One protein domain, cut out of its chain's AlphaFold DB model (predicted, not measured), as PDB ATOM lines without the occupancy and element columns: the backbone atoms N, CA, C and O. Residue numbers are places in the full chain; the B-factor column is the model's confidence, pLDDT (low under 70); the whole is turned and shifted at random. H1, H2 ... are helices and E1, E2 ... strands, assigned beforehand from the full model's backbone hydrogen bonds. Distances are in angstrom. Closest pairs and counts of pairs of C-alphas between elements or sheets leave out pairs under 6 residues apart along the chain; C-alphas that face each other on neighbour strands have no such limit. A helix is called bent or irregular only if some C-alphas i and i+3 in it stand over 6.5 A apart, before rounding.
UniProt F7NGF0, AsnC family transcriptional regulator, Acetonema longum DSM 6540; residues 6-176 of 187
ATOM      1  N   TYR A   6     135.419 206.606 173.413       94.19
ATOM      2  CA  TYR A   6     135.939 205.978 174.623       94.19
ATOM      3  C   TYR A   6     137.131 206.748 175.159       94.19
ATOM      4  O   TYR A   6     137.946 207.248 174.383       94.19
ATOM      5  N   ARG A   7     137.257 206.818 176.488       94.81
ATOM      6  CA  ARG A   7     138.329 207.552 177.168       94.81
ATOM      7  C   ARG A   7     139.039 206.677 178.188       94.81
ATOM      8  O   ARG A   7     138.410 206.013 179.008       94.81
ATOM      9  N   ILE A   8     140.360 206.759 178.171       96.88
ATOM     10  CA  ILE A   8     141.266 206.101 179.101       96.88
ATOM     11  C   ILE A   8     142.107 207.193 179.760       96.88
ATOM     12  O   ILE A   8     142.739 208.000 179.081       96.88
ATOM     13  N   GLY A   9     142.106 207.234 181.087       95.62
ATOM     14  CA  GLY A   9     142.985 208.100 181.867       95.62
ATOM     15  C   GLY A   9     144.253 207.359 182.268       95.62
ATOM     16  O   GLY A   9     144.184 206.221 182.733       95.62
ATOM     17  N   ILE A  10     145.403 208.013 182.137       96.06
ATOM     18  CA  ILE A  10     146.693 207.487 182.580       96.06
ATOM     19  C   ILE A  10     147.240 208.414 183.663       96.06
ATOM     20  O   ILE A  10     147.496 209.596 183.439       96.06
ATOM     21  N   LYS A  11     147.423 207.860 184.862       93.62
ATOM     22  CA  LYS A  11     148.064 208.541 185.984       93.62
ATOM     23  C   LYS A  11     149.548 208.194 185.984       93.62
ATOM     24  O   LYS A  11     149.915 207.070 186.320       93.62
ATOM     25  N   LEU A  12     150.382 209.165 185.633       94.56
ATOM     26  CA  LEU A  12     151.837 209.032 185.691       94.56
ATOM     27  C   LEU A  12     152.326 209.050 187.145       94.56
ATOM     28  O   LEU A  12     151.774 209.780 187.984       94.56
ATOM     29  N   SER A  13     153.364 208.265 187.427       91.69
ATOM     30  CA  SER A  13     154.071 208.322 188.706       91.69
ATOM     31  C   SER A  13     154.917 209.595 188.773       91.69
ATOM     32  O   SER A  13     155.568 209.971 187.800       91.69
ATOM     33  N   GLY A  14     154.915 210.270 189.923       87.31
ATOM     34  CA  GLY A  14     155.628 211.542 190.087       87.31
ATOM     35  C   GLY A  14     155.034 212.678 189.242       87.31
ATOM     36  O   GLY A  14     153.806 212.787 189.135       87.31
ATOM     37  N   ASN A  15     155.908 213.524 188.687       88.50
ATOM     38  CA  ASN A  15     155.570 214.627 187.782       88.50
ATOM     39  C   ASN A  15     156.626 214.738 186.659       88.50
ATOM     40  O   ASN A  15     157.499 215.604 186.728       88.50
ATOM     41  N   PRO A  16     156.640 213.803 185.688       91.38
ATOM     42  CA  PRO A  16     157.606 213.851 184.594       91.38
ATOM     43  C   PRO A  16     157.389 215.106 183.742       91.38
ATOM     44  O   PRO A  16     156.257 215.569 183.584       91.38
ATOM     45  N   ALA A  17     158.469 215.636 183.165       90.06
ATOM     46  CA  ALA A  17     158.374 216.793 182.288       90.06
ATOM     47  C   ALA A  17     157.504 216.470 181.062       90.06
ATOM     48  O   ALA A  17     157.622 215.396 180.465       90.06
ATOM     49  N   LYS A  18     156.650 217.421 180.658       90.88
ATOM     50  CA  LYS A  18     155.753 217.279 179.497       90.88
ATOM     51  C   LYS A  18     156.512 216.848 178.237       90.88
ATOM     52  O   LYS A  18     156.065 215.950 177.531       90.88
ATOM     53  N   GLU A  19     157.690 217.423 178.014       91.69
ATOM     54  CA  GLU A  19     158.555 217.121 176.871       91.69
ATOM     55  C   GLU A  19     159.047 215.665 176.840       91.69
ATOM     56  O   GLU A  19     159.106 215.050 175.775       91.69
ATOM     57  N   ASP A  20     159.345 215.073 177.997       94.81
ATOM     58  CA  ASP A  20     159.773 213.672 178.069       94.81
ATOM     59  C   ASP A  20     158.621 212.727 177.719       94.81
ATOM     60  O   ASP A  20     158.818 211.712 177.046       94.81
ATOM     61  N   VAL A  21     157.399 213.088 178.120       95.88
ATOM     62  CA  VAL A  21     156.182 212.341 177.784       95.88
ATOM     63  C   VAL A  21     155.872 212.427 176.290       95.88
ATOM     64  O   VAL A  21     155.550 211.404 175.686       95.88
ATOM     65  N   ILE A  22     156.023 213.605 175.674       95.00
ATOM     66  CA  ILE A  22     155.886 213.780 174.218       95.00
ATOM     67  C   ILE A  22     156.884 212.881 173.492       95.00
ATOM     68  O   ILE A  22     156.473 212.041 172.696       95.00
ATOM     69  N   LYS A  23     158.177 212.988 173.816       96.56
ATOM     70  CA  LYS A  23     159.237 212.187 173.182       96.56
ATOM     71  C   LYS A  23     159.007 210.689 173.342       96.56
ATOM     72  O   LYS A  23     159.284 209.919 172.425       96.56
ATOM     73  N   ALA A  24     158.506 210.257 174.499       97.25
ATOM     74  CA  ALA A  24     158.153 208.861 174.722       97.25
ATOM     75  C   ALA A  24     157.011 208.405 173.799       97.25
ATOM     76  O   ALA A  24     157.088 207.305 173.260       97.25
ATOM     77  N   PHE A  25     155.992 209.234 173.559       97.56
ATOM     78  CA  PHE A  25     154.938 208.914 172.593       97.56
ATOM     79  C   PHE A  25     155.406 208.996 171.136       97.56
ATOM     80  O   PHE A  25     155.013 208.149 170.338       97.56
ATOM     81  N   GLU A  26     156.278 209.939 170.779       96.81
ATOM     82  CA  GLU A  26     156.861 210.023 169.429       96.81
ATOM     83  C   GLU A  26     157.673 208.772 169.076       96.81
ATOM     84  O   GLU A  26     157.588 208.272 167.957       96.81
ATOM     85  N   ARG A  27     158.398 208.202 170.049       97.25
ATOM     86  CA  ARG A  27     159.082 206.903 169.900       97.25
ATOM     87  C   ARG A  27     158.127 205.727 169.687       97.25
ATOM     88  O   ARG A  27     158.570 204.675 169.243       97.25
ATOM     89  N   LEU A  28     156.846 205.895 170.014       96.75
ATOM     90  CA  LEU A  28     155.769 204.925 169.791       96.75
ATOM     91  C   LEU A  28     154.898 205.323 168.590       96.75
ATOM     92  O   LEU A  28     153.702 205.032 168.566       96.75
ATOM     93  N   ASP A  29     155.492 206.018 167.617       95.88
ATOM     94  CA  ASP A  29     154.873 206.469 166.368       95.88
ATOM     95  C   ASP A  29     153.721 207.478 166.530       95.88
ATOM     96  O   ASP A  29     152.974 207.733 165.576       95.88
ATOM     97  N   ALA A  30     153.571 208.100 167.705       95.94
ATOM     98  CA  ALA A  30     152.619 209.189 167.875       95.94
ATOM     99  C   ALA A  30     153.089 210.435 167.130       95.94
ATOM    100  O   ALA A  30     154.213 210.905 167.292       95.94
ATOM    101  N   LYS A  31     152.190 211.014 166.341       94.56
ATOM    102  CA  LYS A  31     152.434 212.268 165.636       94.56
ATOM    103  C   LYS A  31     151.734 213.391 166.362       94.56
ATOM    104  O   LYS A  31     150.532 213.310 166.594       94.56
ATOM    105  N   LYS A  32     152.459 214.454 166.681       91.69
ATOM    106  CA  LYS A  32     151.861 215.688 167.188       91.69
ATOM    107  C   LYS A  32     150.932 216.274 166.121       91.69
ATOM    108  O   LYS A  32     151.363 216.498 164.992       91.69
ATOM    109  N   THR A  33     149.660 216.473 166.453       85.81
ATOM    110  CA  THR A  33     148.654 217.000 165.514       85.81
ATOM    111  C   THR A  33     148.145 218.374 165.895       85.81
ATOM    112  O   THR A  33     147.644 219.086 165.027       85.81
ATOM    113  N   ASN A  34     148.288 218.763 167.163       78.75
ATOM    114  CA  ASN A  34     148.004 220.118 167.599       78.75
ATOM    115  C   ASN A  34     148.820 220.492 168.843       78.75
ATOM    116  O   ASN A  34     148.961 219.683 169.763       78.75
ATOM    117  N   GLU A  35     149.290 221.732 168.885       69.81
ATOM    118  CA  GLU A  35     149.488 222.466 170.135       69.81
ATOM    119  C   GLU A  35     148.223 223.303 170.300       69.81
ATOM    120  O   GLU A  35     148.044 224.316 169.630       69.81
ATOM    121  N   GLY A  36     147.280 222.795 171.087       61.44
ATOM    122  CA  GLY A  36     146.041 223.499 171.363       61.44
ATOM    123  C   GLY A  36     146.294 224.840 172.048       61.44
ATOM    124  O   GLY A  36     147.374 225.117 172.578       61.44
ATOM    125  N   GLU A  37     145.252 225.666 172.073       61.34
ATOM    126  CA  GLU A  37     145.220 226.833 172.947       61.34
ATOM    127  C   GLU A  37     145.529 226.392 174.387       61.34
ATOM    128  O   GLU A  37     145.173 225.290 174.808       61.34
ATOM    129  N   PHE A  38     146.218 227.245 175.144       65.38
ATOM    130  CA  PHE A  38     146.517 227.003 176.559       65.38
ATOM    131  C   PHE A  38     147.479 225.841 176.868       65.38
ATOM    132  O   PHE A  38     147.386 225.256 177.944       65.38
ATOM    133  N   SER A  39     148.449 225.552 175.987       73.56
ATOM    134  CA  SER A  39     149.549 224.574 176.185       73.56
ATOM    135  C   SER A  39     149.156 223.089 176.168       73.56
ATOM    136  O   SER A  39     149.988 222.217 176.467       73.56
ATOM    137  N   ASP A  40     147.912 222.789 175.802       83.31
ATOM    138  CA  ASP A  40     147.452 221.420 175.606       83.31
ATOM    139  C   ASP A  40     148.077 220.830 174.345       83.31
ATOM    140  O   ASP A  40     148.171 221.478 173.307       83.31
ATOM    141  N   ILE A  41     148.496 219.571 174.407       89.19
ATOM    142  CA  ILE A  41     149.095 218.897 173.255       89.19
ATOM    143  C   ILE A  41     148.224 217.721 172.869       89.19
ATOM    144  O   ILE A  41     147.877 216.884 173.700       89.19
ATOM    145  N   THR A  42     147.889 217.659 171.583       91.94
ATOM    146  CA  THR A  42     147.232 216.499 170.990       91.94
ATOM    147  C   THR A  42     148.215 215.772 170.087       91.94
ATOM    148  O   THR A  42     148.859 216.371 169.222       91.94
ATOM    149  N   MET A  43     148.319 214.467 170.293       95.31
ATOM    150  CA  MET A  43     149.064 213.551 169.443       95.31
ATOM    151  C   MET A  43     148.121 212.469 168.921       95.31
ATOM    152  O   MET A  43     147.099 212.173 169.537       95.31
ATOM    153  N   GLU A  44     148.452 211.864 167.789       96.00
ATOM    154  CA  GLU A  44     147.631 210.833 167.162       96.00
ATOM    155  C   GLU A  44     148.472 209.648 166.703       96.00
ATOM    156  O   GLU A  44     149.579 209.814 166.187       96.00
ATOM    157  N   ILE A  45     147.898 208.452 166.825       96.94
ATOM    158  CA  ILE A  45     148.405 207.221 166.218       96.94
ATOM    159  C   ILE A  45     147.297 206.627 165.353       96.94
ATOM    160  O   ILE A  45     146.155 206.478 165.793       96.94
ATOM    161  N   LEU A  46     147.639 206.274 164.114       96.19
ATOM    162  CA  LEU A  46     146.750 205.549 163.212       96.19
ATOM    163  C   LEU A  46     147.117 204.065 163.205       96.19
ATOM    164  O   LEU A  46     148.122 203.665 162.618       96.19
ATOM    165  N   PHE A  47     146.241 203.241 163.769       95.88
ATOM    166  CA  PHE A  47     146.260 201.799 163.569       95.88
ATOM    167  C   PHE A  47     145.438 201.491 162.318       95.88
ATOM    168  O   PHE A  47     144.210 201.510 162.356       95.88
ATOM    169  N   ARG A  48     146.116 201.291 161.177       90.25
ATOM    170  CA  ARG A  48     145.503 201.280 159.830       90.25
ATOM    171  C   ARG A  48     144.243 200.418 159.707       90.25
ATOM    172  O   ARG A  48     143.344 200.786 158.959       90.25
ATOM    173  N   THR A  49     144.195 199.291 160.410       92.69
ATOM    174  CA  THR A  49     143.104 198.309 160.354       92.69
ATOM    175  C   THR A  49     142.112 198.426 161.511       92.69
ATOM    176  O   THR A  49     141.051 197.807 161.475       92.69
ATOM    177  N   GLU A  50     142.429 199.220 162.534       95.75
ATOM    178  CA  GLU A  50     141.691 199.250 163.791       95.75
ATOM    179  C   GLU A  50     141.047 200.609 164.077       95.75
ATOM    180  O   GLU A  50     139.903 200.646 164.522       95.75
ATOM    181  N   GLY A  51     141.733 201.725 163.821       95.62
ATOM    182  CA  GLY A  51     141.211 203.056 164.132       95.62
ATOM    183  C   GLY A  51     142.272 204.109 164.432       95.62
ATOM    184  O   GLY A  51     143.477 203.868 164.354       95.62
ATOM    185  N   TYR A  52     141.793 205.290 164.816       95.88
ATOM    186  CA  TYR A  52     142.624 206.370 165.344       95.88
ATOM    187  C   TYR A  52     142.619 206.353 166.871       95.88
ATOM    188  O   TYR A  52     141.558 206.257 167.494       95.88
ATOM    189  N   LEU A  53     143.805 206.512 167.452       97.44
ATOM    190  CA  LEU A  53     144.012 206.843 168.853       97.44
ATOM    191  C   LEU A  53     144.444 208.306 168.946       97.44
ATOM    192  O   LEU A  53     145.438 208.695 168.339       97.44
ATOM    193  N   GLU A  54     143.716 209.098 169.720       95.75
ATOM    194  CA  GLU A  54     144.066 210.477 170.050       95.75
ATOM    195  C   GLU A  54     144.582 210.509 171.495       95.75
ATOM    196  O   GLU A  54     143.937 209.996 172.411       95.75
ATOM    197  N   ILE A  55     145.749 211.108 171.703       96.31
ATOM    198  CA  ILE A  55     146.428 211.243 172.992       96.31
ATOM    199  C   ILE A  55     146.428 212.726 173.343       96.31
ATOM    200  O   ILE A  55     146.877 213.552 172.552       96.31
ATOM    201  N   LEU A  56     145.907 213.067 174.515       93.75
ATOM    202  CA  LEU A  56     145.812 214.429 175.011       93.75
ATOM    203  C   LEU A  56     146.690 214.561 176.249       93.75
ATOM    204  O   LEU A  56     146.533 213.811 177.215       93.75
ATOM    205  N   LEU A  57     147.594 215.530 176.206       93.12
ATOM    206  CA  LEU A  57     148.463 215.917 177.305       93.12
ATOM    207  C   LEU A  57     148.008 217.292 177.790       93.12
ATOM    208  O   LEU A  57     148.093 218.262 177.040       93.12
ATOM    209  N   ASN A  58     147.524 217.365 179.026       88.31
ATOM    210  CA  ASN A  58     147.034 218.599 179.639       88.31
ATOM    211  C   ASN A  58     147.738 218.809 180.983       88.31
ATOM    212  O   ASN A  58     147.863 217.870 181.770       88.31
ATOM    213  N   ASN A  59     148.200 220.031 181.241       87.19
ATOM    214  CA  ASN A  59     148.628 220.449 182.572       87.19
ATOM    215  C   ASN A  59     147.679 221.565 183.048       87.19
ATOM    216  O   ASN A  59     147.751 222.672 182.506       87.19
ATOM    217  N   PRO A  60     146.812 221.312 184.047       85.62
ATOM    218  CA  PRO A  60     145.839 222.295 184.515       85.62
ATOM    219  C   PRO A  60     146.459 223.619 184.973       85.62
ATOM    220  O   PRO A  60     145.856 224.667 184.754       85.62
ATOM    221  N   ALA A  61     147.653 223.587 185.577       85.00
ATOM    222  CA  ALA A  61     148.353 224.793 186.015       85.00
ATOM    223  C   ALA A  61     148.823 225.646 184.830       85.00
ATOM    224  O   ALA A  61     148.629 226.862 184.832       85.00
ATOM    225  N   GLU A  62     149.376 225.020 183.788       84.56
ATOM    226  CA  GLU A  62     149.764 225.725 182.559       84.56
ATOM    227  C   GLU A  62     148.537 226.257 181.808       84.56
ATOM    228  O   GLU A  62     148.553 227.381 181.306       84.56
ATOM    229  N   HIS A  63     147.446 225.489 181.799       84.12
ATOM    230  CA  HIS A  63     146.186 225.903 181.196       84.12
ATOM    231  C   HIS A  63     145.584 227.121 181.918       84.12
ATOM    232  O   HIS A  63     145.169 228.092 181.283       84.12
ATOM    233  N   GLU A  64     145.559 227.110 183.255       84.19
ATOM    234  CA  GLU A  64     145.124 228.255 184.059       84.19
ATOM    235  C   GLU A  64     146.032 229.469 183.833       84.19
ATOM    236  O   GLU A  64     145.527 230.567 183.599       84.19
ATOM    237  N   ALA A  65     147.355 229.278 183.834       85.62
ATOM    238  CA  ALA A  65     148.321 230.345 183.583       85.62
ATOM    239  C   ALA A  65     148.109 230.996 182.209       85.62
ATOM    240  O   ALA A  65     148.073 232.224 182.102       85.62
ATOM    241  N   ALA A  66     147.916 230.189 181.165       85.25
ATOM    242  CA  ALA A  66     147.659 230.680 179.820       85.25
ATOM    243  C   ALA A  66     146.319 231.429 179.733       85.25
ATOM    244  O   ALA A  66     146.264 232.509 179.148       85.25
ATOM    245  N   ARG A  67     145.257 230.923 180.375       85.75
ATOM    246  CA  ARG A  67     143.961 231.616 180.433       85.75
ATOM    247  C   ARG A  67     144.063 232.956 181.158       85.75
ATOM    248  O   ARG A  67     143.539 233.954 180.671       85.75
ATOM    249  N   ASN A  68     144.755 232.989 182.293       86.62
ATOM    250  CA  ASN A  68     144.965 234.207 183.070       86.62
ATOM    251  C   ASN A  68     145.771 235.244 182.276       86.62
ATOM    252  O   ASN A  68     145.469 236.433 182.337       86.62
ATOM    253  N   LYS A  69     146.767 234.800 181.498       86.56
ATOM    254  CA  LYS A  69     147.531 235.673 180.605       86.56
ATOM    255  C   LYS A  69     146.635 236.319 179.544       86.56
ATOM    256  O   LYS A  69     146.688 237.535 179.399       86.56
ATOM    257  N   ILE A  70     145.780 235.542 178.875       86.69
ATOM    258  CA  ILE A  70     144.840 236.087 177.882       86.69
ATOM    259  C   ILE A  70     143.885 237.090 178.534       86.69
ATOM    260  O   ILE A  70     143.754 238.197 178.033       86.69
ATOM    261  N   ALA A  71     143.285 236.753 179.680       87.31
ATOM    262  CA  ALA A  71     142.373 237.657 180.387       87.31
ATOM    263  C   ALA A  71     143.046 238.981 180.803       87.31
ATOM    264  O   ALA A  71     142.404 240.029 180.862       87.31
ATOM    265  N   TYR A  72     144.345 238.951 181.113       88.75
ATOM    266  CA  TYR A  72     145.111 240.164 181.396       88.75
ATOM    267  C   TYR A  72     145.358 240.982 180.124       88.75
ATOM    268  O   TYR A  72     145.163 242.195 180.122       88.75
ATOM    269  N   GLU A  73     145.736 240.323 179.026       89.31
ATOM    270  CA  GLU A  73     145.971 240.959 177.724       89.31
ATOM    271  C   GLU A  73     144.686 241.552 177.113       89.31
ATOM    272  O   GLU A  73     144.751 242.597 176.468       89.31
ATOM    273  N   THR A  74     143.517 240.948 177.359       91.62
ATOM    274  CA  THR A  74     142.201 241.480 176.952       91.62
ATOM    275  C   THR A  74     141.658 242.552 177.903       91.62
ATOM    276  O   THR A  74     140.645 243.182 177.603       91.62
ATOM    277  N   GLY A  75     142.329 242.797 179.035       87.81
ATOM    278  CA  GLY A  75     141.933 243.793 180.032       87.81
ATOM    279  C   GLY A  75     140.789 243.361 180.957       87.81
ATOM    280  O   GLY A  75     140.289 244.184 181.725       87.81
ATOM    281  N   GLU A  76     140.380 242.091 180.921       90.00
ATOM    282  CA  GLU A  76     139.366 241.527 181.823       90.00
ATOM    283  C   GLU A  76     139.849 241.488 183.280       90.00
ATOM    284  O   GLU A  76     139.055 241.648 184.210       90.00
ATOM    285  N   ILE A  77     141.158 241.309 183.491       88.62
ATOM    286  CA  ILE A  77     141.791 241.342 184.814       88.62
ATOM    287  C   ILE A  77     142.937 242.355 184.862       88.62
ATOM    288  O   ILE A  77     143.633 242.595 183.881       88.62
ATOM    289  N   LYS A  78     143.160 242.944 186.042       86.25
ATOM    290  CA  LYS A  78     144.169 244.002 186.249       86.25
ATOM    291  C   LYS A  78     145.579 243.480 186.536       86.25
ATOM    292  O   LYS A  78     146.530 244.255 186.519       86.25
ATOM    293  N   SER A  79     145.713 242.196 186.847       86.50
ATOM    294  CA  SER A  79     146.984 241.522 187.109       86.50
ATOM    295  C   SER A  79     146.833 240.028 186.843       86.50
ATOM    296  O   SER A  79     145.725 239.504 186.930       86.50
ATOM    297  N   ILE A  80     147.934 239.342 186.522       83.00
ATOM    298  CA  ILE A  80     147.948 237.887 186.315       83.00
ATOM    299  C   ILE A  80     148.034 237.205 187.690       83.00
ATOM    300  O   ILE A  80     149.069 237.328 188.352       83.00
ATOM    301  N   PRO A  81     146.985 236.501 188.155       82.31
ATOM    302  CA  PRO A  81     147.052 235.761 189.405       82.31
ATOM    303  C   PRO A  81     147.967 234.541 189.273       82.31
ATOM    304  O   PRO A  81     148.091 233.939 188.201       82.31
ATOM    305  N   THR A  82     148.591 234.164 190.388       79.31
ATOM    306  CA  THR A  82     149.346 232.913 190.497       79.31
ATOM    307  C   THR A  82     148.410 231.727 190.241       79.31
ATOM    308  O   THR A  82     147.318 231.713 190.816       79.31
ATOM    309  N   PRO A  83     148.806 230.742 189.414       76.38
ATOM    310  CA  PRO A  83     148.006 229.541 189.197       76.38
ATOM    311  C   PRO A  83     147.700 228.836 190.520       76.38
ATOM    312  O   PRO A  83     148.577 228.676 191.369       76.38
ATOM    313  N   THR A  84     146.448 228.426 190.688       79.56
ATOM    314  CA  THR A  84     145.961 227.694 191.866       79.56
ATOM    315  C   THR A  84     145.732 226.215 191.570       79.56
ATOM    316  O   THR A  84     145.603 225.400 192.486       79.56
ATOM    317  N   ALA A  85     145.684 225.859 190.289       76.62
ATOM    318  CA  ALA A  85     145.510 224.508 189.824       76.62
ATOM    319  C   ALA A  85     146.729 223.640 190.145       76.62
ATOM    320  O   ALA A  85     147.865 224.090 190.296       76.62
ATOM    321  N   PHE A  86     146.459 222.345 190.243       76.69
ATOM    322  CA  PHE A  86     147.467 221.344 190.523       76.69
ATOM    323  C   PHE A  86     148.438 221.212 189.343       76.69
ATOM    324  O   PHE A  86     148.024 220.873 188.232       76.69
ATOM    325  N   ASP A  87     149.721 221.457 189.603       79.69
ATOM    326  CA  ASP A  87     150.799 221.345 188.617       79.69
ATOM    327  C   ASP A  87     151.213 219.884 188.427       79.69
ATOM    328  O   ASP A  87     152.226 219.404 188.941       79.69
ATOM    329  N   LYS A  88     150.357 219.137 187.732       84.50
ATOM    330  CA  LYS A  88     150.654 217.771 187.319       84.50
ATOM    331  C   LYS A  88     150.134 217.514 185.924       84.50
ATOM    332  O   LYS A  88     148.958 217.737 185.637       84.50
ATOM    333  N   LEU A  89     150.996 216.931 185.099       89.06
ATOM    334  CA  LEU A  89     150.618 216.482 183.771       89.06
ATOM    335  C   LEU A  89     149.591 215.343 183.839       89.06
ATOM    336  O   LEU A  89     149.790 214.319 184.502       89.06
ATOM    337  N   ILE A  90     148.505 215.512 183.093       89.12
ATOM    338  CA  ILE A  90     147.437 214.537 182.918       89.12
ATOM    339  C   ILE A  90     147.494 214.009 181.487       89.12
ATOM    340  O   ILE A  90     147.537 214.779 180.525       89.12
ATOM    341  N   VAL A  91     147.468 212.683 181.354       95.44
ATOM    342  CA  VAL A  91     147.465 211.995 180.064       95.44
ATOM    343  C   VAL A  91     146.123 211.310 179.867       95.44
ATOM    344  O   VAL A  91     145.718 210.456 180.661       95.44
ATOM    345  N   PHE A  92     145.446 211.657 178.779       95.00
ATOM    346  CA  PHE A  92     144.244 210.976 178.323       95.00
ATOM    347  C   PHE A  92     144.491 210.334 176.971       95.00
ATOM    348  O   PHE A  92     145.101 210.924 176.088       95.00
ATOM    349  N   MET A  93     143.954 209.140 176.789       96.69
ATOM    350  CA  MET A  93     143.839 208.502 175.490       96.69
ATOM    351  C   MET A  93     142.365 208.373 175.149       96.69
ATOM    352  O   MET A  93     141.546 208.065 176.016       96.69
ATOM    353  N   ARG A  94     142.006 208.598 173.890       96.00
ATOM    354  CA  ARG A  94     140.641 208.403 173.417       96.00
ATOM    355  C   ARG A  94     140.602 207.879 171.994       96.00
ATOM    356  O   ARG A  94     141.486 208.159 171.191       96.00
ATOM    357  N   PHE A  95     139.556 207.135 171.687       96.94
ATOM    358  CA  PHE A  95     139.297 206.623 170.347       96.94
ATOM    359  C   PHE A  95     137.794 206.578 170.100       96.94
ATOM    360  O   PHE A  95     136.997 206.443 171.031       96.94
ATOM    361  N   ALA A  96     137.402 206.709 168.837       96.19
ATOM    362  CA  ALA A  96     136.000 206.751 168.458       96.19
ATOM    363  C   ALA A  96     135.328 205.378 168.651       96.19
ATOM    364  O   ALA A  96     135.889 204.365 168.238       96.19
ATOM    365  N   LYS A  97     134.112 205.336 169.213       95.19
ATOM    366  CA  LYS A  97     133.316 204.104 169.393       95.19
ATOM    367  C   LYS A  97     133.086 203.329 168.080       95.19
ATOM    368  O   LYS A  97     133.151 202.102 168.117       95.19
ATOM    369  N   PRO A  98     132.905 203.987 166.913       94.81
ATOM    370  CA  PRO A  98     132.823 203.297 165.623       94.81
ATOM    371  C   PRO A  98     134.077 202.533 165.190       94.81
ATOM    372  O   PRO A  98     133.965 201.655 164.338       94.81
ATOM    373  N   ASN A  99     135.256 202.823 165.748       95.81
ATOM    374  CA  ASN A  99     136.473 202.086 165.405       95.81
ATOM    375  C   ASN A  99     136.356 200.593 165.771       95.81
ATOM    376  O   ASN A  99     135.445 200.161 166.487       95.81
ATOM    377  N   SER A 100     137.275 199.781 165.247       96.00
ATOM    378  CA  SER A 100     137.340 198.354 165.558       96.00
ATOM    379  C   SER A 100     137.625 198.139 167.041       96.00
ATOM    380  O   SER A 100     138.527 198.760 167.597       96.00
ATOM    381  N   VAL A 101     136.941 197.177 167.666       96.44
ATOM    382  CA  VAL A 101     137.242 196.756 169.049       96.44
ATOM    383  C   VAL A 101     138.673 196.220 169.173       96.44
ATOM    384  O   VAL A 101     139.278 196.334 170.234       96.44
ATOM    385  N   GLY A 102     139.262 195.715 168.080       96.56
ATOM    386  CA  GLY A 102     140.667 195.291 168.042       96.56
ATOM    387  C   GLY A 102     141.669 196.410 168.359       96.56
ATOM    388  O   GLY A 102     142.812 196.126 168.709       96.56
ATOM    389  N   ILE A 103     141.250 197.684 168.315       97.06
ATOM    390  CA  ILE A 103     142.088 198.807 168.748       97.06
ATOM    391  C   ILE A 103     142.475 198.703 170.230       97.06
ATOM    392  O   ILE A 103     143.537 199.187 170.612       97.06
ATOM    393  N   VAL A 104     141.660 198.037 171.060       97.69
ATOM    394  CA  VAL A 104     141.935 197.842 172.491       97.69
ATOM    395  C   VAL A 104     143.268 197.127 172.686       97.69
ATOM    396  O   VAL A 104     144.110 197.614 173.436       97.69
ATOM    397  N   ASP A 105     143.513 196.043 171.950       97.69
ATOM    398  CA  ASP A 105     144.743 195.254 172.073       97.69
ATOM    399  C   ASP A 105     145.978 196.101 171.700       97.69
ATOM    400  O   ASP A 105     147.025 196.036 172.353       97.69
ATOM    401  N   LYS A 106     145.838 196.966 170.682       97.62
ATOM    402  CA  LYS A 106     146.880 197.920 170.270       97.62
ATOM    403  C   LYS A 106     147.144 198.972 171.342       97.62
ATOM    404  O   LYS A 106     148.303 199.236 171.651       97.62
ATOM    405  N   ILE A 107     146.091 199.531 171.937       97.75
ATOM    406  CA  ILE A 107     146.193 200.530 173.006       97.75
ATOM    407  C   ILE A 107     146.850 199.926 174.249       97.75
ATOM    408  O   ILE A 107     147.760 200.532 174.804       97.75
ATOM    409  N   ILE A 108     146.449 198.725 174.674       98.19
ATOM    410  CA  ILE A 108     147.064 198.065 175.833       98.19
ATOM    411  C   ILE A 108     148.545 197.783 175.576       98.19
ATOM    412  O   ILE A 108     149.378 198.079 176.434       98.19
ATOM    413  N   SER A 109     148.894 197.272 174.390       97.75
ATOM    414  CA  SER A 109     150.295 197.065 174.007       97.75
ATOM    415  C   SER A 109     151.090 198.375 174.027       97.75
ATOM    416  O   SER A 109     152.188 198.424 174.586       97.75
ATOM    417  N   LEU A 110     150.517 199.458 173.497       98.06
ATOM    418  CA  LEU A 110     151.128 200.783 173.513       98.06
ATOM    419  C   LEU A 110     151.350 201.298 174.940       98.06
ATOM    420  O   LEU A 110     152.440 201.759 175.260       98.06
ATOM    421  N   ILE A 111     150.354 201.180 175.822       98.00
ATOM    422  CA  ILE A 111     150.474 201.605 177.223       98.00
ATOM    423  C   ILE A 111     151.547 200.786 177.951       98.00
ATOM    424  O   ILE A 111     152.315 201.345 178.732       98.00
ATOM    425  N   LYS A 112     151.645 199.476 177.686       98.12
ATOM    426  CA  LYS A 112     152.705 198.623 178.248       98.12
ATOM    427  C   LYS A 112     154.099 199.066 177.804       98.12
ATOM    428  O   LYS A 112     154.990 199.140 178.645       98.12
ATOM    429  N   GLN A 113     154.282 199.390 176.525       98.06
ATOM    430  CA  GLN A 113     155.546 199.924 176.003       98.06
ATOM    431  C   GLN A 113     155.850 201.304 176.597       98.06
ATOM    432  O   GLN A 113     156.951 201.548 177.081       98.06
ATOM    433  N   PHE A 114     154.853 202.187 176.655       97.81
ATOM    434  CA  PHE A 114     154.985 203.512 177.256       97.81
ATOM    435  C   PHE A 114     155.401 203.433 178.732       97.81
ATOM    436  O   PHE A 114     156.312 204.148 179.147       97.81
ATOM    437  N   LYS A 115     154.827 202.493 179.498       96.81
ATOM    438  CA  LYS A 115     155.174 202.230 180.905       96.81
ATOM    439  C   LYS A 115     156.653 201.883 181.116       96.81
ATOM    440  O   LYS A 115     157.182 202.135 182.196       96.81
ATOM    441  N   GLN A 116     157.322 201.298 180.119       96.50
ATOM    442  CA  GLN A 116     158.755 200.984 180.198       96.50
ATOM    443  C   GLN A 116     159.636 202.238 180.110       96.50
ATOM    444  O   GLN A 116     160.780 202.203 180.553       96.50
ATOM    445  N   MET A 117     159.115 203.335 179.555       96.81
ATOM    446  CA  MET A 117     159.828 204.606 179.412       96.81
ATOM    447  C   MET A 117     159.426 205.612 180.489       96.81
ATOM    448  O   MET A 117     160.290 206.245 181.086       96.81
ATOM    449  N   ILE A 118     158.122 205.746 180.746       96.56
ATOM    450  CA  ILE A 118     157.556 206.650 181.749       96.56
ATOM    451  C   ILE A 118     156.747 205.823 182.758       96.56
ATOM    452  O   ILE A 118     155.758 205.198 182.371       96.56
ATOM    453  N   PRO A 119     157.112 205.819 184.053       94.38
ATOM    454  CA  PRO A 119     156.373 205.075 185.067       94.38
ATOM    455  C   PRO A 119     154.902 205.517 185.200       94.38
ATOM    456  O   PRO A 119     154.576 206.708 185.202       94.38
ATOM    457  N   ILE A 120     154.005 204.535 185.336       95.88
ATOM    458  CA  ILE A 120     152.549 204.721 185.431       95.88
ATOM    459  C   ILE A 120     152.048 204.131 186.752       95.88
ATOM    460  O   ILE A 120     152.228 202.938 187.001       95.88
ATOM    461  N   ASP A 121     151.336 204.936 187.544       94.31
ATOM    462  CA  ASP A 121     150.668 204.499 188.779       94.31
ATOM    463  C   ASP A 121     149.381 203.724 188.476       94.31
ATOM    464  O   ASP A 121     149.036 202.743 189.138       94.31
ATOM    465  N   MET A 122     148.609 204.216 187.506       95.56
ATOM    466  CA  MET A 122     147.269 203.712 187.235       95.56
ATOM    467  C   MET A 122     146.827 204.010 185.808       95.56
ATOM    468  O   MET A 122     147.070 205.092 185.277       95.56
ATOM    469  N   VAL A 123     146.088 203.066 185.235       97.19
ATOM    470  CA  VAL A 123     145.337 203.225 183.989       97.19
ATOM    471  C   VAL A 123     143.865 203.024 184.323       97.19
ATOM    472  O   VAL A 123     143.523 202.117 185.083       97.19
ATOM    473  N   LYS A 124     142.994 203.900 183.827       96.56
ATOM    474  CA  LYS A 124     141.593 203.972 184.243       96.56
ATOM    475  C   LYS A 124     140.664 204.094 183.045       96.56
ATOM    476  O   LYS A 124     140.852 204.968 182.204       96.56
ATOM    477  N   ASP A 125     139.634 203.265 183.031       94.31
ATOM    478  CA  ASP A 125     138.457 203.410 182.183       94.31
ATOM    479  C   ASP A 125     137.627 204.584 182.715       94.31
ATOM    480  O   ASP A 125     137.138 204.551 183.849       94.31
ATOM    481  N   PHE A 126     137.525 205.657 181.929       90.56
ATOM    482  CA  PHE A 126     136.829 206.865 182.366       90.56
ATOM    483  C   PHE A 126     135.308 206.730 182.308       90.56
ATOM    484  O   PHE A 126     134.632 207.422 183.063       90.56
ATOM    485  N   GLU A 127     134.775 205.862 181.443       86.75
ATOM    486  CA  GLU A 127     133.327 205.652 181.330       86.75
ATOM    487  C   GLU A 127     132.817 204.824 182.508       86.75
ATOM    488  O   GLU A 127     131.852 205.210 183.162       86.75
ATOM    489  N   ALA A 128     133.511 203.731 182.834       88.69
ATOM    490  CA  ALA A 128     133.121 202.862 183.942       88.69
ATOM    491  C   ALA A 128     133.660 203.320 185.305       88.69
ATOM    492  O   ALA A 128     133.245 202.799 186.336       88.69
ATOM    493  N   ASN A 129     134.595 204.278 185.332       92.00
ATOM    494  CA  ASN A 129     135.299 204.727 186.537       92.00
ATOM    495  C   ASN A 129     136.115 203.608 187.230       92.00
ATOM    496  O   ASN A 129     136.331 203.649 188.441       92.00
ATOM    497  N   ILE A 130     136.606 202.626 186.465       94.06
ATOM    498  CA  ILE A 130     137.288 201.419 186.968       94.06
ATOM    499  C   ILE A 130     138.757 201.403 186.524       94.06
ATOM    500  O   ILE A 130     139.107 201.878 185.442       94.06
ATOM    501  N   LYS A 131     139.643 200.848 187.357       96.50
ATOM    502  CA  LYS A 131     141.046 200.611 186.991       96.50
ATOM    503  C   LYS A 131     141.136 199.519 185.921       96.50
ATOM    504  O   LYS A 131     140.546 198.456 186.072       96.50
ATOM    505  N   ILE A 132     141.913 199.766 184.875       97.25
ATOM    506  CA  ILE A 132     142.216 198.770 183.847       97.25
ATOM    507  C   ILE A 132     143.457 197.992 184.292       97.25
ATOM    508  O   ILE A 132     144.508 198.586 184.550       97.25
ATOM    509  N   ASP A 133     143.331 196.671 184.383       96.69
ATOM    510  CA  ASP A 133     144.471 195.767 184.493       96.69
ATOM    511  C   ASP A 133     145.041 195.521 183.090       96.69
ATOM    512  O   ASP A 133     144.340 195.054 182.199       96.69
ATOM    513  N   LEU A 134     146.309 195.875 182.873       96.75
ATOM    514  CA  LEU A 134     146.951 195.750 181.565       96.75
ATOM    515  C   LEU A 134     147.271 194.291 181.208       96.75
ATOM    516  O   LEU A 134     147.444 193.981 180.029       96.75
ATOM    517  N   ASP A 135     147.378 193.402 182.195       96.75
ATOM    518  CA  ASP A 135     147.677 191.984 181.985       96.75
ATOM    519  C   ASP A 135     146.404 191.150 181.811       96.75
ATOM    520  O   ASP A 135     146.422 190.169 181.068       96.75
ATOM    521  N   ASN A 136     145.285 191.598 182.389       96.50
ATOM    522  CA  ASN A 136     143.966 191.002 182.206       96.50
ATOM    523  C   ASN A 136     142.884 192.067 181.938       96.50
ATOM    524  O   ASN A 136     142.184 192.521 182.840       96.50
ATOM    525  N   TYR A 137     142.734 192.458 180.671       97.12
ATOM    526  CA  TYR A 137     141.823 193.526 180.235       97.12
ATOM    527  C   TYR A 137     140.573 193.011 179.499       97.12
ATOM    528  O   TYR A 137     139.931 193.779 178.777       97.12
ATOM    529  N   ALA A 138     140.211 191.734 179.660       97.12
ATOM    530  CA  ALA A 138     139.048 191.145 178.988       97.12
ATOM    531  C   ALA A 138     137.756 191.926 179.288       97.12
ATOM    532  O   ALA A 138     137.057 192.331 178.359       97.12
ATOM    533  N   ASP A 139     137.518 192.258 180.559       95.44
ATOM    534  CA  ASP A 139     136.347 193.032 180.985       95.44
ATOM    535  C   ASP A 139     136.327 194.440 180.373       95.44
ATOM    536  O   ASP A 139     135.272 194.976 180.037       95.44
ATOM    537  N   PHE A 140     137.498 195.072 180.220       96.50
ATOM    538  CA  PHE A 140     137.595 196.374 179.558       96.50
ATOM    539  C   PHE A 140     137.230 196.259 178.077       96.50
ATOM    540  O   PHE A 140     136.439 197.052 177.569       96.50
ATOM    541  N   ARG A 141     137.751 195.236 177.394       97.31
ATOM    542  CA  ARG A 141     137.424 194.957 175.994       97.31
ATOM    543  C   ARG A 141     135.932 194.677 175.802       97.31
ATOM    544  O   ARG A 141     135.357 195.143 174.820       97.31
ATOM    545  N   GLU A 142     135.301 193.957 176.727       96.69
ATOM    546  CA  GLU A 142     133.861 193.696 176.697       96.69
ATOM    547  C   GLU A 142     133.046 194.983 176.852       96.69
ATOM    548  O   GLU A 142     132.155 195.235 176.041       96.69
ATOM    549  N   ARG A 143     133.394 195.855 177.806       95.12
ATOM    550  CA  ARG A 143     132.740 197.169 177.941       95.12
ATOM    551  C   ARG A 143     132.883 198.012 176.677       95.12
ATOM    552  O   ARG A 143     131.911 198.624 176.240       95.12
ATOM    553  N   VAL A 144     134.064 197.988 176.049       96.25
ATOM    554  CA  VAL A 144     134.302 198.676 174.771       96.25
ATOM    555  C   VAL A 144     133.403 198.124 173.656       96.25
ATOM    556  O   VAL A 144     132.857 198.889 172.857       96.25
ATOM    557  N   LEU A 145     133.209 196.805 173.604       96.06
ATOM    558  CA  LEU A 145     132.287 196.180 172.657       96.06
ATOM    559  C   LEU A 145     130.835 196.593 172.928       96.06
ATOM    560  O   LEU A 145     130.140 196.978 171.990       96.06
ATOM    561  N   GLN A 146     130.392 196.561 174.185       94.88
ATOM    562  CA  GLN A 146     129.015 196.887 174.561       94.88
ATOM    563  C   GLN A 146     128.635 198.316 174.162       94.88
ATOM    564  O   GLN A 146     127.658 198.502 173.440       94.88
ATOM    565  N   ALA A 147     129.426 199.332 174.524       92.69
ATOM    566  CA  ALA A 147     129.062 200.699 174.136       92.69
ATOM    567  C   ALA A 147     129.374 201.016 172.656       92.69
ATOM    568  O   ALA A 147     128.841 201.993 172.130       92.69
ATOM    569  N   LYS A 148     130.158 200.188 171.939       94.31
ATOM    570  CA  LYS A 148     130.196 200.231 170.463       94.31
ATOM    571  C   LYS A 148     128.862 199.763 169.890       94.31
ATOM    572  O   LYS A 148     128.293 200.471 169.069       94.31
ATOM    573  N   GLN A 149     128.355 198.615 170.339       93.69
ATOM    574  CA  GLN A 149     127.067 198.077 169.893       93.69
ATOM    575  C   GLN A 149     125.916 199.031 170.219       93.69
ATOM    576  O   GLN A 149     125.066 199.276 169.367       93.69
ATOM    577  N   GLU A 150     125.920 199.624 171.415       92.62
ATOM    578  CA  GLU A 150     124.952 200.656 171.786       92.62
ATOM    579  C   GLU A 150     125.038 201.853 170.833       92.62
ATOM    580  O   GLU A 150     124.027 202.260 170.266       92.62
ATOM    581  N   PHE A 151     126.244 202.385 170.595       92.06
ATOM    582  CA  PHE A 151     126.449 203.509 169.683       92.06
ATOM    583  C   PHE A 151     125.963 203.199 168.261       92.06
ATOM    584  O   PHE A 151     125.276 204.016 167.653       92.06
ATOM    585  N   GLU A 152     126.288 202.019 167.735       91.06
ATOM    586  CA  GLU A 152     125.881 201.573 166.398       91.06
ATOM    587  C   GLU A 152     124.372 201.328 166.283       91.06
ATOM    588  O   GLU A 152     123.820 201.480 165.193       91.06
ATOM    589  N   GLY A 153     123.697 201.020 167.395       89.44
ATOM    590  CA  GLY A 153     122.236 200.957 167.463       89.44
ATOM    591  C   GLY A 153     121.569 202.306 167.180       89.44
ATOM    592  O   GLY A 153     120.526 202.346 166.531       89.44
ATOM    593  N   TRP A 154     122.187 203.411 167.609       88.50
ATOM    594  CA  TRP A 154     121.704 204.776 167.349       88.50
ATOM    595  C   TRP A 154     122.237 205.364 166.040       88.50
ATOM    596  O   TRP A 154     121.543 206.129 165.372       88.50
ATOM    597  N   HIS A 155     123.472 205.025 165.675       87.25
ATOM    598  CA  HIS A 155     124.202 205.615 164.554       87.25
ATOM    599  C   HIS A 155     124.791 204.522 163.650       87.25
ATOM    600  O   HIS A 155     126.000 204.260 163.678       87.25
ATOM    601  N   PRO A 156     123.955 203.858 162.833       82.12
ATOM    602  CA  PRO A 156     124.407 202.748 162.012       82.12
ATOM    603  C   PRO A 156     125.349 203.217 160.892       82.12
ATOM    604  O   PRO A 156     125.199 204.300 160.324       82.12
ATOM    605  N   LYS A 157     126.279 202.337 160.495       81.25
ATOM    606  CA  LYS A 157     127.133 202.483 159.296       81.25
ATOM    607  C   LYS A 157     128.126 203.656 159.331       81.25
ATOM    608  O   LYS A 157     128.414 204.236 158.282       81.25
ATOM    609  N   VAL A 158     128.680 204.023 160.484       86.56
ATOM    610  CA  VAL A 158     129.860 204.908 160.509       86.56
ATOM    611  C   VAL A 158     131.087 204.097 160.085       86.56
ATOM    612  O   VAL A 158     131.424 203.103 160.721       86.56
ATOM    613  N   GLU A 159     131.734 204.494 158.989       87.50
ATOM    614  CA  GLU A 159     132.936 203.816 158.495       87.50
ATOM    615  C   GLU A 159     134.152 204.185 159.350       87.50
ATOM    616  O   GLU A 159     134.300 205.333 159.774       87.50
ATOM    617  N   TYR A 160     135.024 203.208 159.595       88.44
ATOM    618  CA  TYR A 160     136.287 203.382 160.310       88.44
ATOM    619  C   TYR A 160     137.466 202.978 159.402       88.44
ATOM    620  O   TYR A 160     137.265 202.200 158.468       88.44
ATOM    621  N   PRO A 161     138.697 203.476 159.639       93.56
ATOM    622  CA  PRO A 161     139.164 204.228 160.808       93.56
ATOM    623  C   PRO A 161     138.672 205.684 160.835       93.56
ATOM    624  O   PRO A 161     138.796 206.408 159.850       93.56
ATOM    625  N   ILE A 162     138.169 206.140 161.987       92.81
ATOM    626  CA  ILE A 162     137.649 207.502 162.175       92.81
ATOM    627  C   ILE A 162     138.177 208.146 163.466       92.81
ATOM    628  O   ILE A 162     138.393 207.480 164.483       92.81
ATOM    629  N   ARG A 163     138.413 209.462 163.415       93.19
ATOM    630  CA  ARG A 163     138.766 210.287 164.584       93.19
ATOM    631  C   ARG A 163     137.521 210.642 165.379       93.19
ATOM    632  O   ARG A 163     136.458 210.828 164.792       93.19
ATOM    633  N   CYS A 164     137.659 210.860 166.687       91.81
ATOM    634  CA  CYS A 164     136.524 211.235 167.537       91.81
ATOM    635  C   CYS A 164     135.825 212.498 167.013       91.81
ATOM    636  O   CYS A 164     134.611 212.515 166.837       91.81
ATOM    637  N   ARG A 165     136.603 213.529 166.651       88.12
ATOM    638  CA  ARG A 165     136.076 214.822 166.173       88.12
ATOM    639  C   ARG A 165     135.288 214.758 164.858       88.12
ATOM    640  O   ARG A 165     134.588 215.713 164.527       88.12
ATOM    641  N   ASP A 166     135.438 213.680 164.093       89.44
ATOM    642  CA  ASP A 166     134.849 213.553 162.759       89.44
ATOM    643  C   ASP A 166     133.602 212.653 162.748       89.44
ATOM    644  O   ASP A 166     132.839 212.699 161.785       89.44
ATOM    645  N   VAL A 167     133.323 211.912 163.831       88.44
ATOM    646  CA  VAL A 167     132.178 210.984 163.914       88.44
ATOM    647  C   VAL A 167     130.851 211.677 163.606       88.44
ATOM    648  O   VAL A 167     130.143 211.275 162.686       88.44
ATOM    649  N   TYR A 168     130.524 212.753 164.325       86.12
ATOM    650  CA  TYR A 168     129.250 213.446 164.117       86.12
ATOM    651  C   TYR A 168     129.185 214.218 162.801       86.12
ATOM    652  O   TYR A 168     128.099 214.364 162.250       86.12
ATOM    653  N   LYS A 169     130.322 214.656 162.244       86.19
ATOM    654  CA  LYS A 169     130.337 215.270 160.908       86.19
ATOM    655  C   LYS A 169     129.871 214.269 159.856       86.19
ATOM    656  O   LYS A 169     129.042 214.609 159.021       86.19
ATOM    657  N   VAL A 170     130.364 213.030 159.936       84.31
ATOM    658  CA  VAL A 170     129.964 211.948 159.030       84.31
ATOM    659  C   VAL A 170     128.495 211.575 159.228       84.31
ATOM    660  O   VAL A 170     127.785 211.383 158.244       84.31
ATOM    661  N   ILE A 171     128.020 211.510 160.476       84.12
ATOM    662  CA  ILE A 171     126.608 211.215 160.778       84.12
ATOM    663  C   ILE A 171     125.691 212.282 160.163       84.12
ATOM    664  O   ILE A 171     124.810 211.946 159.378       84.12
ATOM    665  N   LEU A 172     125.953 213.564 160.430       81.44
ATOM    666  CA  LEU A 172     125.132 214.672 159.927       81.44
ATOM    667  C   LEU A 172     125.131 214.756 158.394       81.44
ATOM    668  O   LEU A 172     124.091 215.010 157.787       81.44
ATOM    669  N   GLN A 173     126.276 214.493 157.755       79.25
ATOM    670  CA  GLN A 173     126.363 214.413 156.293       79.25
ATOM    671  C   GLN A 173     125.494 213.282 155.725       79.25
ATOM    672  O   GLN A 173     124.823 213.483 154.714       79.25
ATOM    673  N   LYS A 174     125.476 212.108 156.372       72.62
ATOM    674  CA  LYS A 174     124.648 210.965 155.948       72.62
ATOM    675  C   LYS A 174     123.154 211.204 156.157       72.62
ATOM    676  O   LYS A 174     122.353 210.709 155.370       72.62
ATOM    677  N   GLU A 175     122.785 211.988 157.163       73.69
ATOM    678  CA  GLU A 175     121.399 212.386 157.439       73.69
ATOM    679  C   GLU A 175     120.900 213.525 156.526       73.69
ATOM    680  O   GLU A 175     119.763 213.972 156.651       73.69
ATOM    681  N   GLY A 176     121.725 214.000 155.582       61.53
ATOM    682  CA  GLY A 176     121.349 215.064 154.648       61.53
ATOM    683  C   GLY A 176     121.276 216.453 155.290       61.53
ATOM    684  O   GLY A 176     120.774 217.395 154.670       61.53
TER     685      GLY A 176
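This is residues 6 to 176 of the 187 residues of the protein "AsnC family transcriptional regulator" of Acetonema longum DSM 6540 (UniProt F7NGF0). A twisted wall of six antiparallel strands has H1 and H3 over one face, H4 packed by residues 140 to 148 near its E1 and E6 side, and the first turn of H5 on the opposite face. H2 sticks out beyond the sheet as an arm, and residues 74 to 89 lead back from its far end to the sheet. The printed part has 171 residues, with five named helices and six named strands in the order E1 H1 E2 E3 E4 H2 E5 H3 E6 H4 H5. The sheet's order is E2 - E3 - E4 - E5 - E1 - E6, and the class is mixed, helices and strands. The whole is compact, with a radius of gyration of the C-alphas of 17.9 A and spans of 52 by 45 by 28 A.

Start at the sheet with E2, residues 31 to 35, E3, residues 41 to 47, and E4, residues 51 to 58, a meander in which each strand is the antiparallel neighbour of the one before. Look at the hairpin of E2 and E3 for N 33 and O 42, 2.9 A apart, and at the hairpin of E3 and E4 for N 43 and O 55 at 2.8 A. E5, residues 90 to 96, is the next neighbour, with N 56 and O 92 at 2.8 A. E1, residues 6 to 12, follows with N 8 and O 93 at 2.8 A, and E6, residues 120 to 125, with N 9 and O 124 at 2.8 A. E2 and E6 are the edge strands. H1, residues 18 to 26, is on the sheet at a height of 8.4 A; it lies over E4, only just over that strand alone, as 2 of its C-alphas fall on E5, and it runs along the strands at 1 degree to E4 on the local plane. H3, residues 103 to 117, is on the sheet too, and E5, H3 and E6 form a split strand-helix-strand unit, two strands running the same way with E1 between them and a right-handed crossover. H1 and H3 only just touch, with 3 pairs of C-alphas within 8 A, only at their ends; the closest C-alphas are those of Ala 24 and Met 117, 6.6 A apart, and the tilt is steep at 53 degrees, opposite ways. H4, residues 138 to 154, is on the sheet and is close to but not clearly touching H3, the closest C-alphas being those of Val 104 and Arg 141 at 6.4 A. H5, residues 164 to 174, is on the face opposite to H1 at a height of 10.7 A; its closest C-alpha to E5 is that of Cys 164, 4.6 A from that of Ala 96. H2, residues 60 to 73, is not on the sheet and touches no helix. Every O i to N i+4 pair is within hydrogen-bond range in H1, H2 and H4; in H3 it is 9 of 11 and in H5 5 of 7.

Find C-alpha 6 at (135.939, 205.978, 174.623); from there E1 runs 19.6 A to C-alpha 12. E3 measures 19.9 A, E4 22.7 A, E5 20.0 A and E6 14.5 A, while E2 is 11.5 A long. Among the helices, H1 is 12.5 A, H2 19.9 A, H3 21.5 A and H4 24.9 A long. H2 ends at C-alpha 73, at (145.971, 240.959, 177.724). H5 covers 16.6 A to C-alpha 174 at (124.648, 210.965, 155.948) and is irregular, with C-alphas 165 and 168 7.3 A apart.

The two C-alphas farthest apart are those of Lys 78 and Ala 138, 53.6 A. The printed part has no cut. The links from H2 to E5, 16 residues, and from E6 to H4, 12 residues, are long; in the second, residues 130 to 131 pair antiparallel with residues 124 to 125 of E6. The mean pLDDT of the printed part is 90.7, and residues 35 to 38 and residue 176 are under 70.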